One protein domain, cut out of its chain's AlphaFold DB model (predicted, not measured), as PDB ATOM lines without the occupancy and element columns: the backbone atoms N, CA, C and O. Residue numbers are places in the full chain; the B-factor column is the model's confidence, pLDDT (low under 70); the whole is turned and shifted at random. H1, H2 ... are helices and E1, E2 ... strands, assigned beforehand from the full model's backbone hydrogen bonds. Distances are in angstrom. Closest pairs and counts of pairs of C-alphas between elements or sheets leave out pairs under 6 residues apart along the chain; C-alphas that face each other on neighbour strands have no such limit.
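What this domain is: This is residues 233 to 238 and 249 to 316 of the 316 residues of the protein "DDE_5 domain-containing protein" of Desulfomonile tiedjei (strain ATCC 49306 / DSM 6799 / DCB-1) (UniProt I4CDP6). A long, narrow, strongly twisted sheet of four strands makes the body, and the short helix H1 lies over one of its faces, at E3. The longest strand, E2, bends and pairs with E1 along its first part and with E3 along its later part; the turn of the hairpin E1 and E2, residues 274 to 279, sticks out at one end, and the small helix H2 lies in the link from E2 to E3 at the other. The printed part has 74 residues, with two named helices and four named strands along the chain as H1 E1 E2 H2 E3 E4. The sheet order is E1 - E2 - E3 - E4, all antiparallel, and the class is mixed, helices and strands. The whole is loose, with a radius of gyration of the C-alphas of 14.1 A, and elongated, spanning 43 by 25 by 18 A.

How they stand to each other: H1, residues 257 to 262, is on the sheet of E1, residues 269 to 275, E2, residues 278 to 290, E3, residues 299 to 306, and E4, residues 312 to 315. Its height over the sheet is 9.5 A, on a local plane fitted to just 6 C-alphas of the sheet. H1 lies over E3 and runs slantwise to the strands, at 41 degrees to E3 on the local plane. The closest C-alphas of H1 and E3 are those of Phe 261 and Leu 304, 8.0 A apart. E1 and E2 form a hairpin, with N 271 and O 282 within hydrogen-bond range at 2.8 A. E2 bends by 61 degrees at residue 281. H2, residues 292 to 295, is not on the sheet and is apart from H1. E2 and E3 are antiparallel, with N 287 and O 302 at 3.0 A. E3 and E4 form a second hairpin, with N 305 and O 314 at 3.1 A. E1 and E4 are the edge strands. In H1 every O i to N i+4 pair is within hydrogen-bond range; H2 is too short for such a pair, and its one O i to N i+3 pair is not within range.

Where its parts are: H1 begins at C-alpha 257, (48.207, -3.106, -39.371), and is 8.8 A long. E1 measures 17.6 A and E2 33.5 A, from C-alpha 278 at (36.822, 16.504, -24.722). H2 measures 5.5 A and E3 22.7 A. E4 measures 8.0 A and ends at C-alpha 315, (41.462, -0.419, -34.191).

The domain as a whole: The C-alphas farthest apart are those of Pro 238 and Gly 277, 45.3 A. Residues 239 to 248 are not printed, and C-alphas 238 and 249 are 9.6 A apart across that cut. No link between named elements is long. The mean pLDDT of the printed part is 84.1; residue 276 and residues 309 to 316 are under 70.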
ATOM      1  N   PHE A 233      42.937 -10.373 -44.901       93.06
ATOM      2  CA  PHE A 233      42.969 -10.794 -46.299       93.06
ATOM      3  C   PHE A 233      42.021  -9.928 -47.123       93.06
ATOM      4  O   PHE A 233      40.985  -9.495 -46.620       93.06
ATOM      5  N   ALA A 234      42.350  -9.707 -48.392       91.88
ATOM      6  CA  ALA A 234      41.446  -9.047 -49.322       91.88
ATOM      7  C   ALA A 234      40.158  -9.868 -49.497       91.88
ATOM      8  O   ALA A 234      40.184 -11.109 -49.491       91.88
ATOM      9  N   VAL A 235      39.032  -9.171 -49.657       88.88
ATOM     10  CA  VAL A 235      37.772  -9.795 -50.071       88.88
ATOM     11  C   VAL A 235      37.958 -10.327 -51.489       88.88
ATOM     12  O   VAL A 235      38.572  -9.670 -52.326       88.88
ATOM     13  N   LEU A 236      37.485 -11.546 -51.743       84.00
ATOM     14  CA  LEU A 236      37.479 -12.100 -53.089       84.00
ATOM     15  C   LEU A 236      36.138 -11.755 -53.732       84.00
ATOM     16  O   LEU A 236      35.098 -12.088 -53.161       84.00
ATOM     17  N   GLU A 237      36.155 -11.128 -54.903       74.88
ATOM     18  CA  GLU A 237      34.940 -11.061 -55.706       74.88
ATOM     19  C   GLU A 237      34.580 -12.468 -56.211       74.88
ATOM     20  O   GLU A 237      35.484 -13.269 -56.495       74.88
ATOM     21  N   PRO A 238      33.281 -12.816 -56.281       70.06
ATOM     22  CA  PRO A 238      32.853 -14.080 -56.859       70.06
ATOM     23  C   PRO A 238      33.422 -14.219 -58.272       70.06
ATOM     24  O   PRO A 238      33.314 -13.299 -59.080       70.06
ATOM     25  N   LYS A 249      38.670 -19.102 -50.995       82.44
ATOM     26  CA  LYS A 249      37.791 -18.546 -49.949       82.44
ATOM     27  C   LYS A 249      38.216 -17.164 -49.436       82.44
ATOM     28  O   LYS A 249      37.538 -16.598 -48.590       82.44
ATOM     29  N   ARG A 250      39.383 -16.672 -49.858       86.75
ATOM     30  CA  ARG A 250      39.970 -15.386 -49.449       86.75
ATOM     31  C   ARG A 250      40.986 -14.916 -50.486       86.75
ATOM     32  O   ARG A 250      41.598 -15.760 -51.147       86.75
ATOM     33  N   GLY A 251      41.161 -13.604 -50.601       88.00
ATOM     34  CA  GLY A 251      42.165 -12.986 -51.460       88.00
ATOM     35  C   GLY A 251      43.573 -13.007 -50.859       88.00
ATOM     36  O   GLY A 251      43.872 -13.761 -49.926       88.00
ATOM     37  N   ALA A 252      44.448 -12.168 -51.418       90.75
ATOM     38  CA  ALA A 252      45.814 -11.993 -50.935       90.75
ATOM     39  C   ALA A 252      45.832 -11.497 -49.480       90.75
ATOM     40  O   ALA A 252      44.915 -10.812 -49.023       90.75
ATOM     41  N   ARG A 253      46.885 -11.859 -48.743       92.12
ATOM     42  CA  ARG A 253      47.108 -11.340 -47.392       92.12
ATOM     43  C   ARG A 253      47.421  -9.847 -47.490       92.12
ATOM     44  O   ARG A 253      48.281  -9.463 -48.276       92.12
ATOM     45  N   LEU A 254      46.730  -9.037 -46.696       91.94
ATOM     46  CA  LEU A 254      46.995  -7.604 -46.606       91.94
ATOM     47  C   LEU A 254      48.247  -7.345 -45.747       91.94
ATOM     48  O   LEU A 254      48.613  -8.207 -44.934       91.94
ATOM     49  N   PRO A 255      48.899  -6.175 -45.899       89.56
ATOM     50  CA  PRO A 255      49.955  -5.743 -44.991       89.56
ATOM     51  C   PRO A 255      49.515  -5.809 -43.525       89.56
ATOM     52  O   PRO A 255      48.323  -5.769 -43.207       89.56
ATOM     53  N   SER A 256      50.484  -5.921 -42.615       87.06
ATOM     54  CA  SER A 256      50.174  -5.847 -41.188       87.06
ATOM     55  C   SER A 256      49.610  -4.467 -40.843       87.06
ATOM     56  O   SER A 256      49.950  -3.478 -41.494       87.06
ATOM     57  N   LEU A 257      48.779  -4.385 -39.802       85.69
ATOM     58  CA  LEU A 257      48.207  -3.106 -39.371       85.69
ATOM     59  C   LEU A 257      49.295  -2.096 -38.995       85.69
ATOM     60  O   LEU A 257      49.161  -0.913 -39.276       85.69
ATOM     61  N   GLU A 258      50.389  -2.567 -38.398       83.50
ATOM     62  CA  GLU A 258      51.551  -1.740 -38.068       83.50
ATOM     63  C   GLU A 258      52.232  -1.181 -39.322       83.50
ATOM     64  O   GLU A 258      52.537   0.006 -39.368       83.50
ATOM     65  N   THR A 259      52.380  -2.000 -40.365       86.94
ATOM     66  CA  THR A 259      52.903  -1.552 -41.663       86.94
ATOM     67  C   THR A 259      51.975  -0.524 -42.312       86.94
ATOM     68  O   THR A 259      52.458   0.467 -42.839       86.94
ATOM     69  N   MET A 260      50.653  -0.723 -42.241       87.75
ATOM     70  CA  MET A 260      49.681   0.242 -42.772       87.75
ATOM     71  C   MET A 260      49.766   1.593 -42.055       87.75
ATOM     72  O   MET A 260      49.731   2.626 -42.708       87.75
ATOM     73  N   PHE A 261      49.934   1.608 -40.727       83.69
ATOM     74  CA  PHE A 261      50.117   2.860 -39.980       83.69
ATOM     75  C   PHE A 261      51.390   3.627 -40.366       83.69
ATOM     76  O   PHE A 261      51.454   4.831 -40.140       83.69
ATOM     77  N   GLN A 262      52.401   2.942 -40.907       84.44
ATOM     78  CA  GLN A 262      53.667   3.544 -41.330       84.44
ATOM     79  C   GLN A 262      53.678   3.944 -42.812       84.44
ATOM     80  O   GLN A 262      54.646   4.559 -43.254       84.44
ATOM     81  N   ASP A 263      52.643   3.599 -43.584       86.75
ATOM     82  CA  ASP A 263      52.571   3.919 -45.008       86.75
ATOM     83  C   ASP A 263      52.231   5.410 -45.207       86.75
ATOM     84  O   ASP A 263      51.118   5.834 -44.876       86.75
ATOM     85  N   PRO A 264      53.151   6.223 -45.767       81.88
ATOM     86  CA  PRO A 264      52.919   7.650 -45.975       81.88
ATOM     87  C   PRO A 264      51.851   7.933 -47.039       81.88
ATOM     88  O   PRO A 264      51.329   9.044 -47.092       81.88
ATOM     89  N   ASN A 265      51.523   6.951 -47.885       86.31
ATOM     90  CA  ASN A 265      50.531   7.096 -48.947       86.31
ATOM     91  C   ASN A 265      49.125   6.674 -48.506       86.31
ATOM     92  O   ASN A 265      48.179   6.779 -49.292       86.31
ATOM     93  N   LEU A 266      48.960   6.181 -47.272       85.94
ATOM     94  CA  LEU A 266      47.651   5.787 -46.780       85.94
ATOM     95  C   LEU A 266      46.774   7.031 -46.584       85.94
ATOM     96  O   LEU A 266      47.098   7.930 -45.811       85.94
ATOM     97  N   GLY A 267      45.648   7.091 -47.295       88.56
ATOM     98  CA  GLY A 267      44.724   8.220 -47.208       88.56
ATOM     99  C   GLY A 267      43.997   8.261 -45.862       88.56
ATOM    100  O   GLY A 267      43.210   7.363 -45.559       88.56
ATOM    101  N   TRP A 268      44.221   9.315 -45.080       91.06
ATOM    102  CA  TRP A 268      43.567   9.540 -43.789       91.06
ATOM    103  C   TRP A 268      42.470  10.599 -43.891       91.06
ATOM    104  O   TRP A 268      42.667  11.656 -44.486       91.06
ATOM    105  N   ASN A 269      41.331  10.342 -43.249       91.00
ATOM    106  CA  ASN A 269      40.244  11.307 -43.107       91.00
ATOM    107  C   ASN A 269      40.214  11.866 -41.680       91.00
ATOM    108  O   ASN A 269      40.211  11.100 -40.716       91.00
ATOM    109  N   GLU A 270      40.156  13.192 -41.526       91.00
ATOM    110  CA  GLU A 270      39.966  13.820 -40.213       91.00
ATOM    111  C   GLU A 270      38.499  13.710 -39.785       91.00
ATOM    112  O   GLU A 270      37.589  14.147 -40.489       91.00
ATOM    113  N   ILE A 271      38.277  13.186 -38.582       90.88
ATOM    114  CA  ILE A 271      36.997  13.255 -37.887       90.88
ATOM    115  C   ILE A 271      37.174  13.932 -36.531       90.88
ATOM    116  O   ILE A 271      38.239  13.895 -35.910       90.88
ATOM    117  N   ARG A 272      36.097  14.538 -36.035       88.00
ATOM    118  CA  ARG A 272      36.039  15.073 -34.675       88.00
ATOM    119  C   ARG A 272      35.094  14.219 -33.859       88.00
ATOM    120  O   ARG A 272      33.929  14.072 -34.213       88.00
ATOM    121  N   VAL A 273      35.596  13.688 -32.755       85.06
ATOM    122  CA  VAL A 273      34.817  12.867 -31.832       85.06
ATOM    123  C   VAL A 273      34.847  13.469 -30.442       85.06
ATOM    124  O   VAL A 273      35.751  14.228 -30.094       85.06
ATOM    125  N   PHE A 274      33.863  13.117 -29.628       79.00
ATOM    126  CA  PHE A 274      33.838  13.496 -28.225       79.00
ATOM    127  C   PHE A 274      34.295  12.307 -27.378       79.00
ATOM    128  O   PHE A 274      33.564  11.328 -27.222       79.00
ATOM    129  N   CYS A 275      35.515  12.374 -26.848       74.31
ATOM    130  CA  CYS A 275      36.115  11.326 -26.028       74.31
ATOM    131  C   CYS A 275      36.409  11.870 -24.630       74.31
ATOM    132  O   CYS A 275      37.076  12.889 -24.481       74.31
ATOM    133  N   TYR A 276      35.929  11.180 -23.593       68.94
ATOM    134  CA  TYR A 276      36.192  11.530 -22.188       68.94
ATOM    135  C   TYR A 276      35.907  13.003 -21.831       68.94
ATOM    136  O   TYR A 276      36.656  13.627 -21.083       68.94
ATOM    137  N   GLY A 277      34.825  13.572 -22.372       71.38
ATOM    138  CA  GLY A 277      34.446  14.960 -22.092       71.38
ATOM    139  C   GLY A 277      35.198  16.011 -22.914       71.38
ATOM    140  O   GLY A 277      35.020  17.198 -22.664       71.38
ATOM    141  N   LYS A 278      36.043  15.601 -23.867       79.12
ATOM    142  CA  LYS A 278      36.822  16.504 -24.722       79.12
ATOM    143  C   LYS A 278      36.574  16.200 -26.191       79.12
ATOM    144  O   LYS A 278      36.477  15.042 -26.593       79.12
ATOM    145  N   GLN A 279      36.499  17.253 -26.999       83.81
ATOM    146  CA  GLN A 279      36.483  17.110 -28.445       83.81
ATOM    147  C   GLN A 279      37.907  16.818 -28.923       83.81
ATOM    148  O   GLN A 279      38.811  17.634 -28.752       83.81
ATOM    149  N   THR A 280      38.095  15.644 -29.511       84.69
ATOM    150  CA  THR A 280      39.387  15.152 -29.980       84.69
ATOM    151  C   THR A 280      39.320  14.960 -31.487       84.69
ATOM    152  O   THR A 280      38.357  14.404 -32.019       84.69
ATOM    153  N   LYS A 281      40.353  15.438 -32.182       88.88
ATOM    154  CA  LYS A 281      40.559  15.146 -33.601       88.88
ATOM    155  C   LYS A 281      41.171  13.760 -33.743       88.88
ATOM    156  O   LYS A 281      42.118  13.449 -33.026       88.88
ATOM    157  N   LEU A 282      40.647  12.961 -34.661       89.06
ATOM    158  CA  LEU A 282      41.178  11.648 -35.008       89.06
ATOM    159  C   LEU A 282      41.346  11.553 -36.515       89.06
ATOM    160  O   LEU A 282      40.514  12.058 -37.267       89.06
ATOM    161  N   LEU A 283      42.403  10.874 -36.934       89.81
ATOM    162  CA  LEU A 283      42.609  10.493 -38.321       89.81
ATOM    163  C   LEU A 283      42.162   9.044 -38.478       89.81
ATOM    164  O   LEU A 283      42.610   8.175 -37.725       89.81
ATOM    165  N   ILE A 284      41.249   8.806 -39.420       92.12
ATOM    166  CA  ILE A 284      40.689   7.485 -39.693       92.12
ATOM    167  C   ILE A 284      40.970   7.020 -41.117       92.12
ATOM    168  O   ILE A 284      40.883   7.790 -42.074       92.12
ATOM    169  N   HIS A 285      41.253   5.732 -41.252       91.62
ATOM    170  CA  HIS A 285      41.307   5.049 -42.535       91.62
ATOM    171  C   HIS A 285      40.399   3.823 -42.463       91.62
ATOM    172  O   HIS A 285      40.584   2.960 -41.604       91.62
ATOM    173  N   GLN A 286      39.395   3.771 -43.337       92.38
ATOM    174  CA  GLN A 286      38.418   2.691 -43.384       92.38
ATOM    175  C   GLN A 286      38.616   1.868 -44.651       92.38
ATOM    176  O   GLN A 286      38.677   2.415 -45.749       92.38
ATOM    177  N   PHE A 287      38.653   0.547 -44.505       92.00
ATOM    178  CA  PHE A 287      38.718  -0.383 -45.627       92.00
ATOM    179  C   PHE A 287      37.990  -1.685 -45.296       92.00
ATOM    180  O   PHE A 287      37.747  -2.012 -44.134       92.00
ATOM    181  N   THR A 288      37.630  -2.447 -46.327       93.56
ATOM    182  CA  THR A 288      36.968  -3.745 -46.147       93.56
ATOM    183  C   THR A 288      37.988  -4.875 -46.233       93.56
ATOM    184  O   THR A 288      38.766  -4.941 -47.185       93.56
ATOM    185  N   ALA A 289      37.977  -5.790 -45.263       93.56
ATOM    186  CA  ALA A 289      38.869  -6.947 -45.245       93.56
ATOM    187  C   ALA A 289      38.225  -8.184 -44.607       93.56
ATOM    188  O   ALA A 289      37.244  -8.106 -43.870       93.56
ATOM    189  N   LEU A 290      38.813  -9.350 -44.870       92.81
ATOM    190  CA  LEU A 290      38.463 -10.614 -44.237       92.81
ATOM    191  C   LEU A 290      39.421 -10.907 -43.087       92.81
ATOM    192  O   LEU A 290      40.614 -11.142 -43.302       92.81
ATOM    193  N   TRP A 291      38.890 -11.022 -41.871       91.94
ATOM    194  CA  TRP A 291      39.628 -11.621 -40.761       91.94
ATOM    195  C   TRP A 291      39.366 -13.128 -40.708       91.94
ATOM    196  O   TRP A 291      38.667 -13.638 -39.836       91.94
ATOM    197  N   TYR A 292      39.917 -13.853 -41.685       87.88
ATOM    198  CA  TYR A 292      39.467 -15.209 -42.022       87.88
ATOM    199  C   TYR A 292      39.475 -16.211 -40.860       87.88
ATOM    200  O   TYR A 292      38.590 -17.058 -40.758       87.88
ATOM    201  N   HIS A 293      40.468 -16.130 -39.974       87.69
ATOM    202  CA  HIS A 293      40.558 -17.053 -38.844       87.69
ATOM    203  C   HIS A 293      39.454 -16.816 -37.804       87.69
ATOM    204  O   HIS A 293      38.892 -17.787 -37.294       87.69
ATOM    205  N   SER A 294      39.115 -15.549 -37.542       88.50
ATOM    206  CA  SER A 294      38.172 -15.178 -36.484       88.50
ATOM    207  C   SER A 294      36.748 -14.958 -36.980       88.50
ATOM    208  O   SER A 294      35.822 -15.353 -36.297       88.50
ATOM    209  N   ALA A 295      36.549 -14.392 -38.168       88.19
ATOM    210  CA  ALA A 295      35.228 -14.077 -38.726       88.19
ATOM    211  C   ALA A 295      34.875 -14.895 -39.985       88.19
ATOM    212  O   ALA A 295      33.826 -14.698 -40.596       88.19
ATOM    213  N   GLY A 296      35.737 -15.828 -40.405       88.69
ATOM    214  CA  GLY A 296      35.488 -16.650 -41.590       88.69
ATOM    215  C   GLY A 296      35.471 -15.832 -42.887       88.69
ATOM    216  O   GLY A 296      36.348 -15.012 -43.134       88.69
ATOM    217  N   GLN A 297      34.485 -16.077 -43.750       88.69
ATOM    218  CA  GLN A 297      34.359 -15.386 -45.043       88.69
ATOM    219  C   GLN A 297      33.549 -14.088 -44.960       88.69
ATOM    220  O   GLN A 297      33.238 -13.504 -45.990       88.69
ATOM    221  N   GLN A 298      33.192 -13.640 -43.757       87.19
ATOM    222  CA  GLN A 298      32.426 -12.417 -43.595       87.19
ATOM    223  C   GLN A 298      33.322 -11.188 -43.831       87.19
ATOM    224  O   GLN A 298      34.319 -11.032 -43.117       87.19
ATOM    225  N   PRO A 299      32.975 -10.297 -44.779       91.00
ATOM    226  CA  PRO A 299      33.625  -8.999 -44.908       91.00
ATOM    227  C   PRO A 299      33.423  -8.168 -43.642       91.00
ATOM    228  O   PRO A 299      32.308  -8.054 -43.130       91.00
ATOM    229  N   LEU A 300      34.515  -7.604 -43.136       91.62
ATOM    230  CA  LEU A 300      34.522  -6.682 -42.010       91.62
ATOM    231  C   LEU A 300      34.911  -5.293 -42.508       91.62
ATOM    232  O   LEU A 300      35.815  -5.160 -43.333       91.62
ATOM    233  N   SER A 301      34.249  -4.270 -41.974       93.06
ATOM    234  CA  SER A 301      34.694  -2.886 -42.113       93.06
ATOM    235  C   SER A 301      35.748  -2.622 -41.046       93.06
ATOM    236  O   SER A 301      35.400  -2.522 -39.875       93.06
ATOM    237  N   ILE A 302      37.011  -2.527 -41.452       91.88
ATOM    238  CA  ILE A 302      38.133  -2.241 -40.562       91.88
ATOM    239  C   ILE A 302      38.378  -0.737 -40.551       91.88
ATOM    240  O   ILE A 302      38.487  -0.113 -41.605       91.88
ATOM    241  N   VAL A 303      38.483  -0.168 -39.355       91.00
ATOM    242  CA  VAL A 303      38.761   1.247 -39.123       91.00
ATOM    243  C   VAL A 303      40.059   1.374 -38.338       91.00
ATOM    244  O   VAL A 303      40.146   1.012 -37.160       91.00
ATOM    245  N   LEU A 304      41.077   1.923 -38.996       89.88
ATOM    246  CA  LEU A 304      42.310   2.357 -38.352       89.88
ATOM    247  C   LEU A 304      42.113   3.758 -37.793       89.88
ATOM    248  O   LEU A 304      41.510   4.600 -38.455       89.88
ATOM    249  N   CYS A 305      42.643   4.011 -36.599       87.44
ATOM    250  CA  CYS A 305      42.577   5.320 -35.970       87.44
ATOM    251  C   CYS A 305      43.877   5.664 -35.235       87.44
ATOM    252  O   CYS A 305      44.366   4.882 -34.410       87.44
ATOM    253  N   HIS A 306      44.381   6.878 -35.456       83.75
ATOM    254  CA  HIS A 306      45.452   7.467 -34.652       83.75
ATOM    255  C   HIS A 306      45.164   8.931 -34.292       83.75
ATOM    256  O   HIS A 306      44.284   9.574 -34.873       83.75
ATOM    257  N   ASP A 307      45.868   9.431 -33.276       81.44
ATOM    258  CA  ASP A 307      45.837  10.851 -32.922       81.44
ATOM    259  C   ASP A 307      46.662  11.686 -33.929       81.44
ATOM    260  O   ASP A 307      47.489  11.138 -34.661       81.44
ATOM    261  N   PRO A 308      46.493  13.020 -33.988       75.06
ATOM    262  CA  PRO A 308      47.296  13.867 -34.875       75.06
ATOM    263  C   PRO A 308      48.807  13.832 -34.590       75.06
ATOM    264  O   PRO A 308      49.585  14.281 -35.424       75.06
ATOM    265  N   ALA A 309      49.229  13.310 -33.432       69.75
ATOM    266  CA  ALA A 309      50.633  13.111 -33.078       69.75
ATOM    267  C   ALA A 309      51.200  11.769 -33.594       69.75
ATOM    268  O   ALA A 309      52.384  11.499 -33.408       69.75
ATOM    269  N   GLY A 310      50.381  10.939 -34.253       62.97
ATOM    270  CA  GLY A 310      50.782   9.666 -34.856       62.97
ATOM    271  C   GLY A 310      50.656   8.447 -33.938       62.97
ATOM    272  O   GLY A 310      51.035   7.344 -34.331       62.97
ATOM    273  N   HIS A 311      50.112   8.584 -32.726       65.50
ATOM    274  CA  HIS A 311      49.926   7.457 -31.818       65.50
ATOM    275  C   HIS A 311      48.670   6.650 -32.178       65.50
ATOM    276  O   HIS A 311      47.562   7.201 -32.195       65.50
ATOM    277  N   PRO A 312      48.786   5.324 -32.384       60.09
ATOM    278  CA  PRO A 312      47.632   4.468 -32.637       60.09
ATOM    279  C   PRO A 312      46.686   4.467 -31.433       60.09
ATOM    280  O   PRO A 312      47.061   4.029 -30.340       60.09
ATOM    281  N   MET A 313      45.449   4.918 -31.635       57.19
ATOM    282  CA  MET A 313      44.474   5.097 -30.555       57.19
ATOM    283  C   MET A 313      43.534   3.896 -30.459       57.19
ATOM    284  O   MET A 313      43.423   3.286 -29.393       57.19
ATOM    285  N   LEU A 314      42.917   3.496 -31.573       58.88
ATOM    286  CA  LEU A 314      41.952   2.397 -31.642       58.88
ATOM    287  C   LEU A 314      41.997   1.700 -33.011       58.88
ATOM    288  O   LEU A 314      42.373   2.284 -34.021       58.88
ATOM    289  N   LEU A 315      41.633   0.420 -33.009       57.56
ATOM    290  CA  LEU A 315      41.462  -0.419 -34.191       57.56
ATOM    291  C   LEU A 315      40.096  -1.067 -34.040       57.56
ATOM    292  O   LEU A 315      39.916  -1.772 -33.046       57.56
ATOM    293  N   THR A 316      39.168  -0.816 -34.953       58.28
ATOM    294  CA  THR A 316      37.771  -1.274 -34.834       58.28
ATOM    295  C   THR A 316      37.308  -1.997 -36.080       58.28
ATOM    296  O   THR A 316      37.861  -1.685 -37.155       58.28
TER     297      THR A 316